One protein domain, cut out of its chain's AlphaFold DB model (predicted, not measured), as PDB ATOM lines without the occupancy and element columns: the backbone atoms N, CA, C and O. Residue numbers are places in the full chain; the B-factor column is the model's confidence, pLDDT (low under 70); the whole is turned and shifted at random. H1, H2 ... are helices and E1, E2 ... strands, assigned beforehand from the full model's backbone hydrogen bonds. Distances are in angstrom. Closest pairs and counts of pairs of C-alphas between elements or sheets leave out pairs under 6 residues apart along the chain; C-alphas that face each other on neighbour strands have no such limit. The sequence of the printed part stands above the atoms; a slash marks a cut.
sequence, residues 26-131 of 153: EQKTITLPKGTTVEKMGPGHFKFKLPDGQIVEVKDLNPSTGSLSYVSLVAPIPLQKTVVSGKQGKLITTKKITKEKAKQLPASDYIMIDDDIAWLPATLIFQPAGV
ATOM      1  N   GLU A  26      11.836 -42.648  19.101       75.38
ATOM      2  CA  GLU A  26      11.862 -41.432  18.290       75.38
ATOM      3  C   GLU A  26      10.434 -40.888  18.131       75.38
ATOM      4  O   GLU A  26       9.631 -41.414  17.362       75.38
ATOM      5  N   GLN A  27      10.079 -39.854  18.896       83.00
ATOM      6  CA  GLN A  27       8.772 -39.208  18.775       83.00
ATOM      7  C   GLN A  27       8.708 -38.408  17.474       83.00
ATOM      8  O   GLN A  27       9.573 -37.572  17.208       83.00
ATOM      9  N   LYS A  28       7.652 -38.616  16.683       87.12
ATOM     10  CA  LYS A  28       7.365 -37.809  15.494       87.12
ATOM     11  C   LYS A  28       6.320 -36.748  15.791       87.12
ATOM     12  O   LYS A  28       5.442 -36.932  16.636       87.12
ATOM     13  N   THR A  29       6.417 -35.643  15.061       90.12
ATOM     14  CA  THR A  29       5.508 -34.509  15.183       90.12
ATOM     15  C   THR A  29       4.866 -34.168  13.840       90.12
ATOM     16  O   THR A  29       5.506 -34.233  12.793       90.12
ATOM     17  N   ILE A  30       3.578 -33.819  13.865       89.50
ATOM     18  CA  ILE A  30       2.839 -33.245  12.734       89.50
ATOM     19  C   ILE A  30       2.233 -31.925  13.196       89.50
ATOM     20  O   ILE A  30       1.522 -31.880  14.202       89.50
ATOM     21  N   THR A  31       2.480 -30.856  12.447       92.00
ATOM     22  CA  THR A  31       1.858 -29.554  12.692       92.00
ATOM     23  C   THR A  31       0.558 -29.457  11.905       92.00
ATOM     24  O   THR A  31       0.536 -29.705  10.704       92.00
ATOM     25  N   LEU A  32      -0.518 -29.056  12.572       91.94
ATOM     26  CA  LEU A  32      -1.780 -28.650  11.966       91.94
ATOM     27  C   LEU A  32      -1.738 -27.123  11.811       91.94
ATOM     28  O   LEU A  32      -1.947 -26.427  12.805       91.94
ATOM     29  N   PRO A  33      -1.398 -26.568  10.634       91.69
ATOM     30  CA  PRO A  33      -1.302 -25.126  10.434       91.69
ATOM     31  C   PRO A  33      -2.683 -24.458  10.430       91.69
ATOM     32  O   PRO A  33      -3.721 -25.118  10.358       91.69
ATOM     33  N   LYS A  34      -2.697 -23.123  10.454       89.88
ATOM     34  CA  LYS A  34      -3.921 -22.336  10.235       89.88
ATOM     35  C   LYS A  34      -4.578 -22.696   8.901       89.88
ATOM     36  O   LYS A  34      -3.888 -23.002   7.932       89.88
ATOM     37  N   GLY A  35      -5.907 -22.659   8.864       87.38
ATOM     38  CA  GLY A  35      -6.693 -23.098   7.707       87.38
ATOM     39  C   GLY A  35      -6.868 -24.615   7.594       87.38
ATOM     40  O   GLY A  35      -7.529 -25.072   6.666       87.38
ATOM     41  N   THR A  36      -6.324 -25.401   8.534       91.44
ATOM     42  CA  THR A  36      -6.677 -26.821   8.659       91.44
ATOM     43  C   THR A  36      -8.173 -26.943   8.930       91.44
ATOM     44  O   THR A  36      -8.706 -26.278   9.816       91.44
ATOM     45  N   THR A  37      -8.848 -27.816   8.189       91.12
ATOM     46  CA  THR A  37     -10.266 -28.129   8.415       91.12
ATOM     47  C   THR A  37     -10.404 -29.500   9.058       91.12
ATOM     48  O   THR A  37      -9.526 -30.349   8.910       91.12
ATOM     49  N   VAL A  38     -11.493 -29.722   9.795       91.69
ATOM     50  CA  VAL A  38     -11.763 -30.979  10.502       91.69
ATOM     51  C   VAL A  38     -13.096 -31.570  10.057       91.69
ATOM     52  O   VAL A  38     -14.086 -30.860   9.899       91.69
ATOM     53  N   GLU A  39     -13.114 -32.882   9.869       91.88
ATOM     54  CA  GLU A  39     -14.289 -33.679   9.545       91.88
ATOM     55  C   GLU A  39     -14.416 -34.806  10.577       91.88
ATOM     56  O   GLU A  39     -13.471 -35.566  10.810       91.88
ATOM     57  N   LYS A  40     -15.572 -34.895  11.242       91.75
ATOM     58  CA  LYS A  40     -15.845 -35.947  12.227       91.75
ATOM     59  C   LYS A  40     -16.308 -37.208  11.500       91.75
ATOM     60  O   LYS A  40     -17.367 -37.210  10.884       91.75
ATOM     61  N   MET A  41     -15.529 -38.278  11.622       91.94
ATOM     62  CA  MET A  41     -15.811 -39.582  11.010       91.94
ATOM     63  C   MET A  41     -16.554 -40.525  11.968       91.94
ATOM     64  O   MET A  41     -17.169 -41.497  11.540       91.94
ATOM     65  N   GLY A  42     -16.486 -40.256  13.274       89.44
ATOM     66  CA  GLY A  42     -17.144 -41.024  14.328       89.44
ATOM     67  C   GLY A  42     -16.775 -40.498  15.718       89.44
ATOM     68  O   GLY A  42     -16.018 -39.530  15.823       89.44
ATOM     69  N   PRO A  43     -17.298 -41.092  16.803       88.25
ATOM     70  CA  PRO A  43     -16.887 -40.742  18.164       88.25
ATOM     71  C   PRO A  43     -15.367 -40.889  18.331       88.25
ATOM     72  O   PRO A  43     -14.823 -41.956  18.061       88.25
ATOM     73  N   GLY A  44     -14.675 -39.810  18.709       87.69
ATOM     74  CA  GLY A  44     -13.211 -39.803  18.845       87.69
ATOM     75  C   GLY A  44     -12.424 -39.963  17.532       87.69
ATOM     76  O   GLY A  44     -11.197 -40.012  17.573       87.69
ATOM     77  N   HIS A  45     -13.079 -40.048  16.369       93.25
ATOM     78  CA  HIS A  45     -12.431 -40.267  15.074       93.25
ATOM     79  C   HIS A  45     -12.587 -39.035  14.183       93.25
ATOM     80  O   HIS A  45     -13.695 -38.674  13.778       93.25
ATOM     81  N   PHE A  46     -11.458 -38.412  13.852       93.56
ATOM     82  CA  PHE A  46     -11.403 -37.154  13.121       93.56
ATOM     83  C   PHE A  46     -10.448 -37.235  11.939       93.56
ATOM     84  O   PHE A  46      -9.403 -37.885  11.997       93.56
ATOM     85  N   LYS A  47     -10.808 -36.523  10.875       94.00
ATOM     86  CA  LYS A  47     -10.008 -36.336   9.674       94.00
ATOM     87  C   LYS A  47      -9.699 -34.854   9.517       94.00
ATOM     88  O   LYS A  47     -10.605 -34.046   9.330       94.00
ATOM     89  N   PHE A  48      -8.428 -34.495   9.592       93.69
ATOM     90  CA  PHE A  48      -7.943 -33.139   9.380       93.69
ATOM     91  C   PHE A  48      -7.438 -32.999   7.947       93.69
ATOM     92  O   PHE A  48      -6.608 -33.791   7.506       93.69
ATOM     93  N   LYS A  49      -7.924 -31.998   7.214       93.38
ATOM     94  CA  LYS A  49      -7.433 -31.663   5.872       93.38
ATOM     95  C   LYS A  49      -6.540 -30.438   5.993       93.38
ATOM     96  O   LYS A  49      -7.012 -29.376   6.413       93.38
ATOM     97  N   LEU A  50      -5.263 -30.606   5.674       93.06
ATOM     98  CA  LEU A  50      -4.267 -29.542   5.721       93.06
ATOM     99  C   LEU A  50      -4.360 -28.667   4.456       93.06
ATOM    100  O   LEU A  50      -4.832 -29.133   3.415       93.06
ATOM    101  N   PRO A  51      -3.891 -27.407   4.514       90.94
ATOM    102  CA  PRO A  51      -3.898 -26.497   3.364       90.94
ATOM    103  C   PRO A  51      -3.077 -26.981   2.162       90.94
ATOM    104  O   PRO A  51      -3.350 -26.589   1.033       90.94
ATOM    105  N   ASP A  52      -2.077 -27.831   2.395       89.56
ATOM    106  CA  ASP A  52      -1.242 -28.446   1.357       89.56
ATOM    107  C   ASP A  52      -1.893 -29.681   0.698       89.56
ATOM    108  O   ASP A  52      -1.286 -30.336  -0.148       89.56
ATOM    109  N   GLY A  53      -3.131 -30.009   1.083       88.69
ATOM    110  CA  GLY A  53      -3.884 -31.152   0.578       88.69
ATOM    111  C   GLY A  53      -3.571 -32.473   1.280       88.69
ATOM    112  O   GLY A  53      -4.199 -33.481   0.948       88.69
ATOM    113  N   GLN A  54      -2.649 -32.495   2.247       91.50
ATOM    114  CA  GLN A  54      -2.416 -33.675   3.074       91.50
ATOM    115  C   GLN A  54      -3.593 -33.918   4.015       91.50
ATOM    116  O   GLN A  54      -4.336 -33.010   4.403       91.50
ATOM    117  N   ILE A  55      -3.759 -35.176   4.404       93.50
ATOM    118  CA  ILE A  55      -4.827 -35.598   5.302       93.50
ATOM    119  C   ILE A  55      -4.199 -36.229   6.536       93.50
ATOM    120  O   ILE A  55      -3.383 -37.136   6.425       93.50
ATOM    121  N   VAL A  56      -4.623 -35.790   7.717       94.06
ATOM    122  CA  VAL A  56      -4.269 -36.429   8.984       94.06
ATOM    123  C   VAL A  56      -5.508 -37.093   9.561       94.06
ATOM    124  O   VAL A  56      -6.485 -36.425   9.879       94.06
ATOM    125  N   GLU A  57      -5.476 -38.406   9.719       93.88
ATOM    126  CA  GLU A  57      -6.537 -39.163  10.383       93.88
ATOM    127  C   GLU A  57      -6.115 -39.490  11.810       93.88
ATOM    128  O   GLU A  57      -4.982 -39.908  12.049       93.88
ATOM    129  N   VAL A  58      -7.022 -39.289  12.764       94.00
ATOM    130  CA  VAL A  58      -6.804 -39.540  14.191       94.00
ATOM    131  C   VAL A  58      -7.958 -40.361  14.743       94.00
ATOM    132  O   VAL A  58      -9.113 -39.994  14.541       94.00
ATOM    133  N   LYS A  59      -7.657 -41.430  15.484       93.38
ATOM    134  CA  LYS A  59      -8.658 -42.293  16.134       93.38
ATOM    135  C   LYS A  59      -8.533 -42.267  17.653       93.38
ATOM    136  O   LYS A  59      -7.430 -42.141  18.192       93.38
ATOM    137  N   ASP A  60      -9.680 -42.440  18.305       92.56
ATOM    138  CA  ASP A  60      -9.867 -42.435  19.758       92.56
ATOM    139  C   ASP A  60      -9.314 -41.174  20.440       92.56
ATOM    140  O   ASP A  60      -8.735 -41.237  21.525       92.56
ATOM    141  N   LEU A  61      -9.458 -40.014  19.796       91.56
ATOM    142  CA  LEU A  61      -9.093 -38.737  20.391       91.56
ATOM    143  C   LEU A  61     -10.018 -38.439  21.570       91.56
ATOM    144  O   LEU A  61     -11.226 -38.278  21.409       91.56
ATOM    145  N   ASN A  62      -9.424 -38.301  22.747       89.19
ATOM    146  CA  ASN A  62     -10.080 -37.763  23.922       89.19
ATOM    147  C   ASN A  62      -9.887 -36.233  23.927       89.19
ATOM    148  O   ASN A  62      -8.771 -35.773  24.192       89.19
ATOM    149  N   PRO A  63     -10.929 -35.428  23.657       83.44
ATOM    150  CA  PRO A  63     -10.787 -33.978  23.503       83.44
ATOM    151  C   PRO A  63     -10.361 -33.277  24.806       83.44
ATOM    152  O   PRO A  63      -9.572 -32.331  24.778       83.44
ATOM    153  N   SER A  64     -10.758 -33.811  25.965       83.12
ATOM    154  CA  SER A  64     -10.419 -33.231  27.269       83.12
ATOM    155  C   SER A  64      -8.918 -33.315  27.581       83.12
ATOM    156  O   SER A  64      -8.319 -32.357  28.090       83.12
ATOM    157  N   THR A  65      -8.296 -34.452  27.260       85.62
ATOM    158  CA  THR A  65      -6.873 -34.732  27.544       85.62
ATOM    159  C   THR A  65      -5.949 -34.493  26.347       85.62
ATOM    160  O   THR A  65      -4.742 -34.312  26.531       85.62
ATOM    161  N   GLY A  66      -6.504 -34.474  25.133       87.62
ATOM    162  CA  GLY A  66      -5.776 -34.438  23.866       87.62
ATOM    163  C   GLY A  66      -5.134 -35.774  23.481       87.62
ATOM    164  O   GLY A  66      -4.453 -35.835  22.463       87.62
ATOM    165  N   SER A  67      -5.298 -36.838  24.269       90.44
ATOM    166  CA  SER A  67      -4.697 -38.151  23.998       90.44
ATOM    167  C   SER A  67      -5.417 -38.872  22.858       90.44
ATOM    168  O   SER A  67      -6.636 -38.775  22.758       90.44
ATOM    169  N   LEU A  68      -4.686 -39.621  22.032       92.69
ATOM    170  CA  LEU A  68      -5.235 -40.403  20.915       92.69
ATOM    171  C   LEU A  68      -4.543 -41.764  20.777       92.69
ATOM    172  O   LEU A  68      -3.350 -41.898  21.062       92.69
ATOM    173  N   SER A  69      -5.267 -42.772  20.290       90.88
ATOM    174  CA  SER A  69      -4.717 -44.123  20.111       90.88
ATOM    175  C   SER A  69      -3.909 -44.261  18.828       90.88
ATOM    176  O   SER A  69      -2.893 -44.957  18.818       90.88
ATOM    177  N   TYR A  70      -4.358 -43.622  17.746       91.56
ATOM    178  CA  TYR A  70      -3.785 -43.791  16.412       91.56
ATOM    179  C   TYR A  70      -3.802 -42.492  15.619       91.56
ATOM    180  O   TYR A  70      -4.786 -41.755  15.656       91.56
ATOM    181  N   VAL A  71      -2.734 -42.263  14.858       92.69
ATOM    182  CA  VAL A  71      -2.618 -41.164  13.898       92.69
ATOM    183  C   VAL A  71      -2.006 -41.662  12.593       92.69
ATOM    184  O   VAL A  71      -1.090 -42.484  12.605       92.69
ATOM    185  N   SER A  72      -2.476 -41.143  11.465       92.00
ATOM    186  CA  SER A  72      -1.859 -41.366  10.159       92.00
ATOM    187  C   SER A  72      -1.880 -40.114   9.300       92.00
ATOM    188  O   SER A  72      -2.910 -39.459   9.189       92.00
ATOM    189  N   LEU A  73      -0.755 -39.824   8.655       91.19
ATOM    190  CA  LEU A  73      -0.621 -38.807   7.620       91.19
ATOM    191  C   LEU A  73      -0.724 -39.477   6.255       91.19
ATOM    192  O   LEU A  73      -0.013 -40.444   5.978       91.19
ATOM    193  N   VAL A  74      -1.587 -38.951   5.400       89.19
ATOM    194  CA  VAL A  74      -1.855 -39.438   4.052       89.19
ATOM    195  C   VAL A  74      -1.465 -38.348   3.061       89.19
ATOM    196  O   VAL A  74      -1.806 -37.177   3.242       89.19
ATOM    197  N   ALA A  75      -0.738 -38.749   2.019       86.31
ATOM    198  CA  ALA A  75      -0.294 -37.858   0.957       86.31
ATOM    199  C   ALA A  75      -1.484 -37.225   0.205       86.31
ATOM    200  O   ALA A  75      -2.571 -37.816   0.171       86.31
ATOM    201  N   PRO A  76      -1.284 -36.066  -0.450       84.88
ATOM    202  CA  PRO A  76      -2.340 -35.403  -1.201       84.88
ATOM    203  C   PRO A  76      -2.889 -36.271  -2.340       84.88
ATOM    204  O   PRO A  76      -2.241 -37.196  -2.842       84.88
ATOM    205  N   ILE A  77      -4.100 -35.942  -2.781       75.31
ATOM    206  CA  ILE A  77      -4.708 -36.523  -3.986       75.31
ATOM    207  C   ILE A  77      -3.826 -36.160  -5.197       75.31
ATOM    208  O   ILE A  77      -3.424 -35.001  -5.305       75.31
ATOM    209  N   PRO A  78      -3.511 -37.105  -6.110       74.88
ATOM    210  CA  PRO A  78      -4.112 -38.435  -6.292       74.88
ATOM    211  C   PRO A  78      -3.407 -39.599  -5.581       74.88
ATOM    212  O   PRO A  78      -3.883 -40.725  -5.681       74.88
ATOM    213  N   LEU A  79      -2.292 -39.370  -4.883       76.31
ATOM    214  CA  LEU A  79      -1.460 -40.462  -4.371       76.31
ATOM    215  C   LEU A  79      -2.167 -41.268  -3.266       76.31
ATOM    216  O   LEU A  79      -2.009 -42.483  -3.227       76.31
ATOM    217  N   GLN A  80      -2.922 -40.593  -2.379       78.38
ATOM    218  CA  GLN A  80      -3.722 -41.165  -1.272       78.38
ATOM    219  C   GLN A  80      -3.031 -42.295  -0.473       78.38
ATOM    220  O   GLN A  80      -3.683 -43.169   0.097       78.38
ATOM    221  N   LYS A  81      -1.696 -42.284  -0.406       82.81
ATOM    222  CA  LYS A  81      -0.889 -43.282   0.305       82.81
ATOM    223  C   LYS A  81      -0.557 -42.762   1.700       82.81
ATOM    224  O   LYS A  81      -0.196 -41.595   1.858       82.81
ATOM    225  N   THR A  82      -0.661 -43.618   2.715       83.44
ATOM    226  CA  THR A  82      -0.167 -43.301   4.062       83.44
ATOM    227  C   THR A  82       1.342 -43.068   3.999       83.44
ATOM    228  O   THR A  82       2.069 -43.927   3.518       83.44
ATOM    229  N   VAL A  83       1.797 -41.911   4.475       85.44
ATOM    230  CA  VAL A  83       3.211 -41.502   4.534       85.44
ATOM    231  C   VAL A  83       3.811 -41.891   5.883       85.44
ATOM    232  O   VAL A  83       4.913 -42.425   5.986       85.44
ATOM    233  N   VAL A  84       3.060 -41.649   6.954       87.50
ATOM    234  CA  VAL A  84       3.465 -42.027   8.306       87.50
ATOM    235  C   VAL A  84       2.247 -42.428   9.111       87.50
ATOM    236  O   VAL A  84       1.176 -41.843   8.975       87.50
ATOM    237  N   SER A  85       2.419 -43.429   9.963       89.94
ATOM    238  CA  SER A  85       1.430 -43.802  10.962       89.94
ATOM    239  C   SER A  85       2.077 -43.984  12.324       89.94
ATOM    240  O   SER A  85       3.268 -44.289  12.444       89.94
ATOM    241  N   GLY A  86       1.276 -43.786  13.358       87.75
ATOM    242  CA  GLY A  86       1.715 -43.816  14.733       87.75
ATOM    243  C   GLY A  86       0.638 -44.275  15.685       87.75
ATOM    244  O   GLY A  86      -0.555 -44.241  15.378       87.75
ATOM    245  N   LYS A  87       1.085 -44.698  16.861       88.38
ATOM    246  CA  LYS A  87       0.229 -45.050  17.988       88.38
ATOM    247  C   LYS A  87       0.542 -44.143  19.172       88.38
ATOM    248  O   LYS A  87       1.608 -43.532  19.216       88.38
ATOM    249  N   GLN A  88      -0.392 -44.083  20.120       85.25
ATOM    250  CA  GLN A  88      -0.222 -43.390  21.402       85.25
ATOM    251  C   GLN A  88       0.244 -41.940  21.218       85.25
ATOM    252  O   GLN A  88       1.362 -41.566  21.573       85.25
ATOM    253  N   GLY A  89      -0.612 -41.133  20.598       88.44
ATOM    254  CA  GLY A  89      -0.307 -39.736  20.342       88.44
ATOM    255  C   GLY A  89      -0.950 -38.778  21.334       88.44
ATOM    256  O   GLY A  89      -1.773 -39.144  22.178       88.44
ATOM    257  N   LYS A  90      -0.603 -37.507  21.172       91.88
ATOM    258  CA  LYS A  90      -1.212 -36.393  21.879       91.88
ATOM    259  C   LYS A  90      -1.329 -35.186  20.960       91.88
ATOM    260  O   LYS A  90      -0.352 -34.780  20.334       91.88
ATOM    261  N   LEU A  91      -2.518 -34.601  20.914       90.19
ATOM    262  CA  LEU A  91      -2.783 -33.302  20.322       90.19
ATOM    263  C   LEU A  91      -2.495 -32.216  21.360       90.19
ATOM    264  O   LEU A  91      -3.129 -32.148  22.413       90.19
ATOM    265  N   ILE A  92      -1.529 -31.363  21.049       88.00
ATOM    266  CA  ILE A  92      -1.144 -30.215  21.859       88.00
ATOM    267  C   ILE A  92      -1.608 -28.955  21.142       88.00
ATOM    268  O   ILE A  92      -1.219 -28.687  20.006       88.00
ATOM    269  N   THR A  93      -2.431 -28.169  21.825       82.81
ATOM    270  CA  THR A  93      -2.877 -26.861  21.350       82.81
ATOM    271  C   THR A  93      -2.159 -25.768  22.128       82.81
ATOM    272  O   THR A  93      -1.848 -25.915  23.310       82.81
ATOM    273  N   THR A  94      -1.894 -24.644  21.471       72.44
ATOM    274  CA  THR A  94      -1.218 -23.491  22.091       72.44
ATOM    275  C   THR A  94      -2.102 -22.756  23.102       72.44
ATOM    276  O   THR A  94      -1.597 -22.057  23.979       72.44
ATOM    277  N   LYS A  95      -3.427 -22.911  23.007       70.81
ATOM    278  CA  LYS A  95      -4.401 -22.249  23.879       70.81
ATOM    279  C   LYS A  95      -5.625 -23.143  24.087       70.81
ATOM    280  O   LYS A  95      -6.056 -23.831  23.162       70.81
ATOM    281  N   LYS A  96      -6.217 -23.090  25.281       67.19
ATOM    282  CA  LYS A  96      -7.592 -23.543  25.550       67.19
ATOM    283  C   LYS A  96      -8.444 -22.297  25.798       67.19
ATOM    284  O   LYS A  96      -8.086 -21.479  26.643       67.19
ATOM    285  N   ILE A  97      -9.522 -22.108  25.042       66.56
ATOM    286  CA  ILE A  97     -10.482 -21.013  25.262       66.56
ATOM    287  C   ILE A  97     -11.901 -21.570  25.316       66.56
ATOM    288  O   ILE A  97     -12.155 -22.656  24.805       66.56
ATOM    289  N   THR A  98     -12.833 -20.794  25.864       70.62
ATOM    290  CA  THR A  98     -14.259 -21.129  25.855       70.62
ATOM    291  C   THR A  98     -14.909 -20.858  24.495       70.62
ATOM    292  O   THR A  98     -14.451 -20.004  23.725       70.62
ATOM    293  N   LYS A  99     -16.026 -21.550  24.218       70.44
ATOM    294  CA  LYS A  99     -16.841 -21.372  23.001       70.44
ATOM    295  C   LYS A  99     -17.236 -19.917  22.744       70.44
ATOM    296  O   LYS A  99     -17.308 -19.507  21.590       70.44
ATOM    297  N   GLU A 100     -17.450 -19.118  23.790       75.44
ATOM    298  CA  GLU A 100     -17.837 -17.709  23.633       75.44
ATOM    299  C   GLU A 100     -16.730 -16.870  22.997       75.44
ATOM    300  O   GLU A 100     -17.007 -16.055  22.119       75.44
ATOM    301  N   LYS A 101     -15.470 -17.102  23.388       73.38
ATOM    302  CA  LYS A 101     -14.328 -16.381  22.814       73.38
ATOM    303  C   LYS A 101     -14.074 -16.794  21.366       73.38
ATOM    304  O   LYS A 101     -13.673 -15.956  20.570       73.38
ATOM    305  N   ALA A 102     -14.352 -18.045  20.995       70.81
ATOM    306  CA  ALA A 102     -14.108 -18.529  19.635       70.81
ATOM    307  C   ALA A 102     -15.046 -17.899  18.598       70.81
ATOM    308  O   ALA A 102     -14.637 -17.690  17.461       70.81
ATOM    309  N   LYS A 103     -16.266 -17.509  18.996       74.06
ATOM    310  CA  LYS A 103     -17.213 -16.802  18.114       74.06
ATOM    311  C   LYS A 103     -16.699 -15.445  17.622       74.06
ATOM    312  O   LYS A 103     -17.193 -14.947  16.618       74.06
ATOM    313  N   GLN A 104     -15.746 -14.840  18.328       78.38
ATOM    314  CA  GLN A 104     -15.176 -13.533  17.985       78.38
ATOM    315  C   GLN A 104     -13.960 -13.639  17.052       78.38
ATOM    316  O   GLN A 104     -13.376 -12.622  16.688       78.38
ATOM    317  N   LEU A 105     -13.542 -14.859  16.706       73.62
ATOM    318  CA  LEU A 105     -12.272 -15.131  16.042       73.62
ATOM    319  C   LEU A 105     -12.511 -15.738  14.653       73.62
ATOM    320  O   LEU A 105     -13.529 -16.401  14.434       73.62
ATOM    321  N   PRO A 106     -11.597 -15.509  13.693       78.94
ATOM    322  CA  PRO A 106     -11.736 -16.051  12.350       78.94
ATOM    323  C   PRO A 106     -11.705 -17.583  12.385       78.94
ATOM    324  O   PRO A 106     -10.872 -18.186  13.063       78.94
ATOM    325  N   ALA A 107     -12.592 -18.215  11.613       77.75
ATOM    326  CA  ALA A 107     -12.730 -19.675  11.557       77.75
ATOM    327  C   ALA A 107     -11.450 -20.401  11.096       77.75
ATOM    328  O   ALA A 107     -11.305 -21.594  11.324       77.75
ATOM    329  N   SER A 108     -10.503 -19.695  10.472       82.25
ATOM    330  CA  SER A 108      -9.202 -20.240  10.062       82.25
ATOM    331  C   SER A 108      -8.253 -20.536  11.223       82.25
ATOM    332  O   SER A 108      -7.267 -21.252  11.036       82.25
ATOM    333  N   ASP A 109      -8.498 -19.946  12.394       83.75
ATOM    334  CA  ASP A 109      -7.568 -20.009  13.517       83.75
ATOM    335  C   ASP A 109      -7.910 -21.115  14.524       83.75
ATOM    336  O   ASP A 109      -7.132 -21.372  15.443       83.75
ATOM    337  N   TYR A 110      -9.041 -21.802  14.365       83.00
ATOM    338  CA  TYR A 110      -9.438 -22.883  15.260       83.00
ATOM    339  C   TYR A 110     -10.212 -23.983  14.536       83.00
ATOM    340  O   TYR A 110     -10.783 -23.779  13.471       83.00
ATOM    341  N   ILE A 111     -10.253 -25.154  15.158       85.38
ATOM    342  CA  ILE A 111     -11.055 -26.306  14.751       85.38
ATOM    343  C   ILE A 111     -11.909 -26.768  15.930       85.38
ATOM    344  O   ILE A 111     -11.496 -26.684  17.088       85.38
ATOM    345  N   MET A 112     -13.115 -27.250  15.637       83.69
ATOM    346  CA  MET A 112     -14.011 -27.822  16.641       83.69
ATOM    347  C   MET A 112     -13.878 -29.342  16.654       83.69
ATOM    348  O   MET A 112     -14.045 -29.995  15.627       83.69
ATOM    349  N   ILE A 113     -13.577 -29.897  17.822       82.75
ATOM    350  CA  ILE A 113     -13.456 -31.331  18.062       82.75
ATOM    351  C   ILE A 113     -14.525 -31.679  19.092       82.75
ATOM    352  O   ILE A 113     -14.358 -31.423  20.283       82.75
ATOM    353  N   ASP A 114     -15.644 -32.218  18.615       82.12
ATOM    354  CA  ASP A 114     -16.868 -32.368  19.405       82.12
ATOM    355  C   ASP A 114     -17.302 -31.030  20.030       82.12
ATOM    356  O   ASP A 114     -17.621 -30.079  19.313       82.12
ATOM    357  N   ASP A 115     -17.306 -30.952  21.359       76.88
ATOM    358  CA  ASP A 115     -17.657 -29.755  22.115       76.88
ATOM    359  C   ASP A 115     -16.449 -28.890  22.495       76.88
ATOM    360  O   ASP A 115     -16.635 -27.796  23.030       76.88
ATOM    361  N   ASP A 116     -15.230 -29.326  22.184       77.62
ATOM    362  CA  ASP A 116     -14.004 -28.600  22.499       77.62
ATOM    363  C   ASP A 116     -13.449 -27.853  21.282       77.62
ATOM    364  O   ASP A 116     -13.626 -28.229  20.122       77.62
ATOM    365  N   ILE A 117     -12.749 -26.752  21.557       79.62
ATOM    366  CA  ILE A 117     -12.081 -25.937  20.542       79.62
ATOM    367  C   ILE A 117     -10.579 -26.163  20.634       79.62
ATOM    368  O   ILE A 117      -9.955 -25.884  21.662       79.62
ATOM    369  N   ALA A 118      -9.995 -26.616  19.529       80.88
ATOM    370  CA  ALA A 118      -8.559 -26.741  19.360       80.88
ATOM    371  C   ALA A 118      -8.027 -25.600  18.481       80.88
ATOM    372  O   ALA A 118      -8.457 -25.396  17.348       80.88
ATOM    373  N   TRP A 119      -7.087 -24.832  19.025       80.31
ATOM    374  CA  TRP A 119      -6.459 -23.707  18.333       80.31
ATOM    375  C   TRP A 119      -5.410 -24.150  17.325       80.31
ATOM    376  O   TRP A 119      -4.617 -25.040  17.622       80.31
ATOM    377  N   LEU A 120      -5.358 -23.456  16.189       82.50
ATOM    378  CA  LEU A 120      -4.332 -23.620  15.168       82.50
ATOM    379  C   LEU A 120      -3.279 -22.490  15.261       82.50
ATOM    380  O   LEU A 120      -3.634 -21.323  15.448       82.50
ATOM    381  N   PRO A 121      -1.980 -22.788  15.086       86.81
ATOM    382  CA  PRO A 121      -1.438 -24.112  14.826       86.81
ATOM    383  C   PRO A 121      -1.475 -25.024  16.062       86.81
ATOM    384  O   PRO A 121      -1.267 -24.571  17.191       86.81
ATOM    385  N   ALA A 122      -1.722 -26.311  15.824       88.31
ATOM    386  CA  ALA A 122      -1.642 -27.368  16.830       88.31
ATOM    387  C   ALA A 122      -0.572 -28.389  16.439       88.31
ATOM    388  O   ALA A 122      -0.237 -28.519  15.264       88.31
ATOM    389  N   THR A 123      -0.065 -29.139  17.411       90.44
ATOM    390  CA  THR A 123       0.971 -30.149  17.181       90.44
ATOM    391  C   THR A 123       0.481 -31.510  17.644       90.44
ATOM    392  O   THR A 123       0.107 -31.683  18.801       90.44
ATOM    393  N   LEU A 124       0.513 -32.487  16.748       90.31
ATOM    394  CA  LEU A 124       0.333 -33.898  17.061       90.31
ATOM    395  C   LEU A 124       1.701 -34.513  17.314       90.31
ATOM    396  O   LEU A 124       2.546 -34.497  16.428       90.31
ATOM    397  N   ILE A 125       1.907 -35.062  18.505       90.81
ATOM    398  CA  ILE A 125       3.113 -35.814  18.862       90.81
ATOM    399  C   ILE A 125       2.719 -37.276  18.994       90.81
ATOM    400  O   ILE A 125       1.714 -37.565  19.638       90.81
ATOM    401  N   PHE A 126       3.463 -38.198  18.395       89.75
ATOM    402  CA  PHE A 126       3.138 -39.623  18.438       89.75
ATOM    403  C   PHE A 126       4.373 -40.507  18.305       89.75
ATOM    404  O   PHE A 126       5.415 -40.083  17.802       89.75
ATOM    405  N   GLN A 127       4.229 -41.764  18.719       88.12
ATOM    406  CA  GLN A 127       5.235 -42.788  18.472       88.12
ATOM    407  C   GLN A 127       4.987 -43.410  17.092       88.12
ATOM    408  O   GLN A 127       3.890 -43.928  16.848       88.12
ATOM    409  N   PRO A 128       5.945 -43.340  16.153       83.50
ATOM    410  CA  PRO A 128       5.776 -43.915  14.831       83.50
ATOM    411  C   PRO A 128       5.655 -45.440  14.937       83.50
ATOM    412  O   PRO A 128       6.487 -46.105  15.543       83.50
ATOM    413  N   ALA A 129       4.607 -45.993  14.333       78.06
ATOM    414  CA  ALA A 129       4.380 -47.435  14.230       78.06
ATOM    415  C   ALA A 129       4.795 -47.976  12.852       78.06
ATOM    416  O   ALA A 129       5.023 -49.170  12.694       78.06
ATOM    417  N   GLY A 130       4.902 -47.089  11.859       65.19
ATOM    418  CA  GLY A 130       5.417 -47.393  10.533       65.19
ATOM    419  C   GLY A 130       5.556 -46.116   9.712       65.19
ATOM    420  O   GLY A 130       4.614 -45.324   9.612       65.19
ATOM    421  N   VAL A 131       6.738 -45.910   9.133       60.16
ATOM    422  CA  VAL A 131       6.964 -44.933   8.066       60.16
ATOM    423  C   VAL A 131       6.852 -45.719   6.774       60.16
ATOM    424  O   VAL A 131       7.711 -46.547   6.483       60.16
TER     425      VAL A 131
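Overview. This is residues 26 to 131 of the 153 residues of an uncharacterized protein of Proteobacteria bacterium (UniProt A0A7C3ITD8). A strongly twisted sheet of seven strands folds back on itself like a half-open barrel: E1 and E9 make one leaf, E5, E4, E3 and E2 make the other, and E6 is the hinge. The small hairpin E7 and E8 packs across this sheet, partly face to face with it and with its strands crossed at 77 degrees, and the short helix H1 lies beyond the hairpin at the far end of the domain. The printed part has 106 residues with one named helix and nine named strands, in the order E1 E2 E3 E4 E5 E6 H1 E7 E8 E9, and its class is mostly strand. The large sheet has the order E1 E9 E6 E5 E4 E3 E2 and is antiparallel throughout. The whole is compact, with a radius of gyration of the C-alphas of 13.2 A and spans of 40 by 29 by 25 A.

Along the chain. Begin with the large sheet at C-alpha 28, printed at (7.365, -37.809, 15.494), where E1 starts; it covers residues 28 to 32. Beside it is E9, residues 122 to 131 and 21.4 A long, which ends at C-alpha 131 (6.964, -44.933, 8.066). Next comes E6, residues 82 to 93, the longest strand by residues, 24.0 A from C-alpha 82 (-0.167, -43.301, 4.062) to C-alpha 93. Go on across the sheet to E5, residues 67 to 74, 20.2 A long, then to E4, residues 55 to 59, E3, residues 45 to 49, and E2, residues 37 to 42, 15.8 A long. Outside this sheet's seven strands, look for H1, residues 99 to 102, and for the two strands of the small sheet, E7, residues 110 to 113, and E8, residues 116 to 119.

Arrangement. Start at E6, where you will find a bend of 94 degrees at residue 88; E5 bends by 61 degrees at residue 70 and E9 by 85 degrees at residue 128. With E6 as the hinge of this folded sheet, E1 and E9 face E5, E4, E3 and E2. On one side of E6 look for N 90 and O 125 of E9, 2.8 A apart; then from E9 to the edge strand E1 you find N 30 and O 124, also 2.8 A. On the other side E2 E3 E4 E5 E6 form a meander, each strand the antiparallel neighbour of the one before, and each step is a hairpin. Its pairs within hydrogen-bond range include N 86 and O 71 at 2.8 A for E6 and E5, N 57 and O 72 at 2.8 A for E5 and E4, N 48 and O 56 at 2.8 A for E4 and E3, and N 39 and O 47 at 2.8 A for E3 and the other edge strand, E2. E1 and E2 are apart. The hairpin E7 and E8, with N 111 and O 118 at 2.8 A, forms a sandwich, two sheets face to face, with the large sheet: the facing parts are 8.9 A centre to centre. The closest C-alphas of E2 and E7 are those of Val 38 and Ile 111, 6.4 A apart. E8 runs on into E9 across a break of 2 residues, at 90 degrees. H1 is not on the large sheet; its closest C-alpha pair with E8 is Lys 99 and Ile 117, 7.0 A. H1 is too short for an O i to N i+4 pair, and its one O i to N i+3 pair is within range.

Size, cuts and confidence. The C-alphas farthest apart are those of Gln 104 and Gly 130, 40.3 A. The printed part has no cut, and no link is long. The mean pLDDT of the printed part is 85.2; look for values under 70 at residues 96 to 97 and 130 to 131.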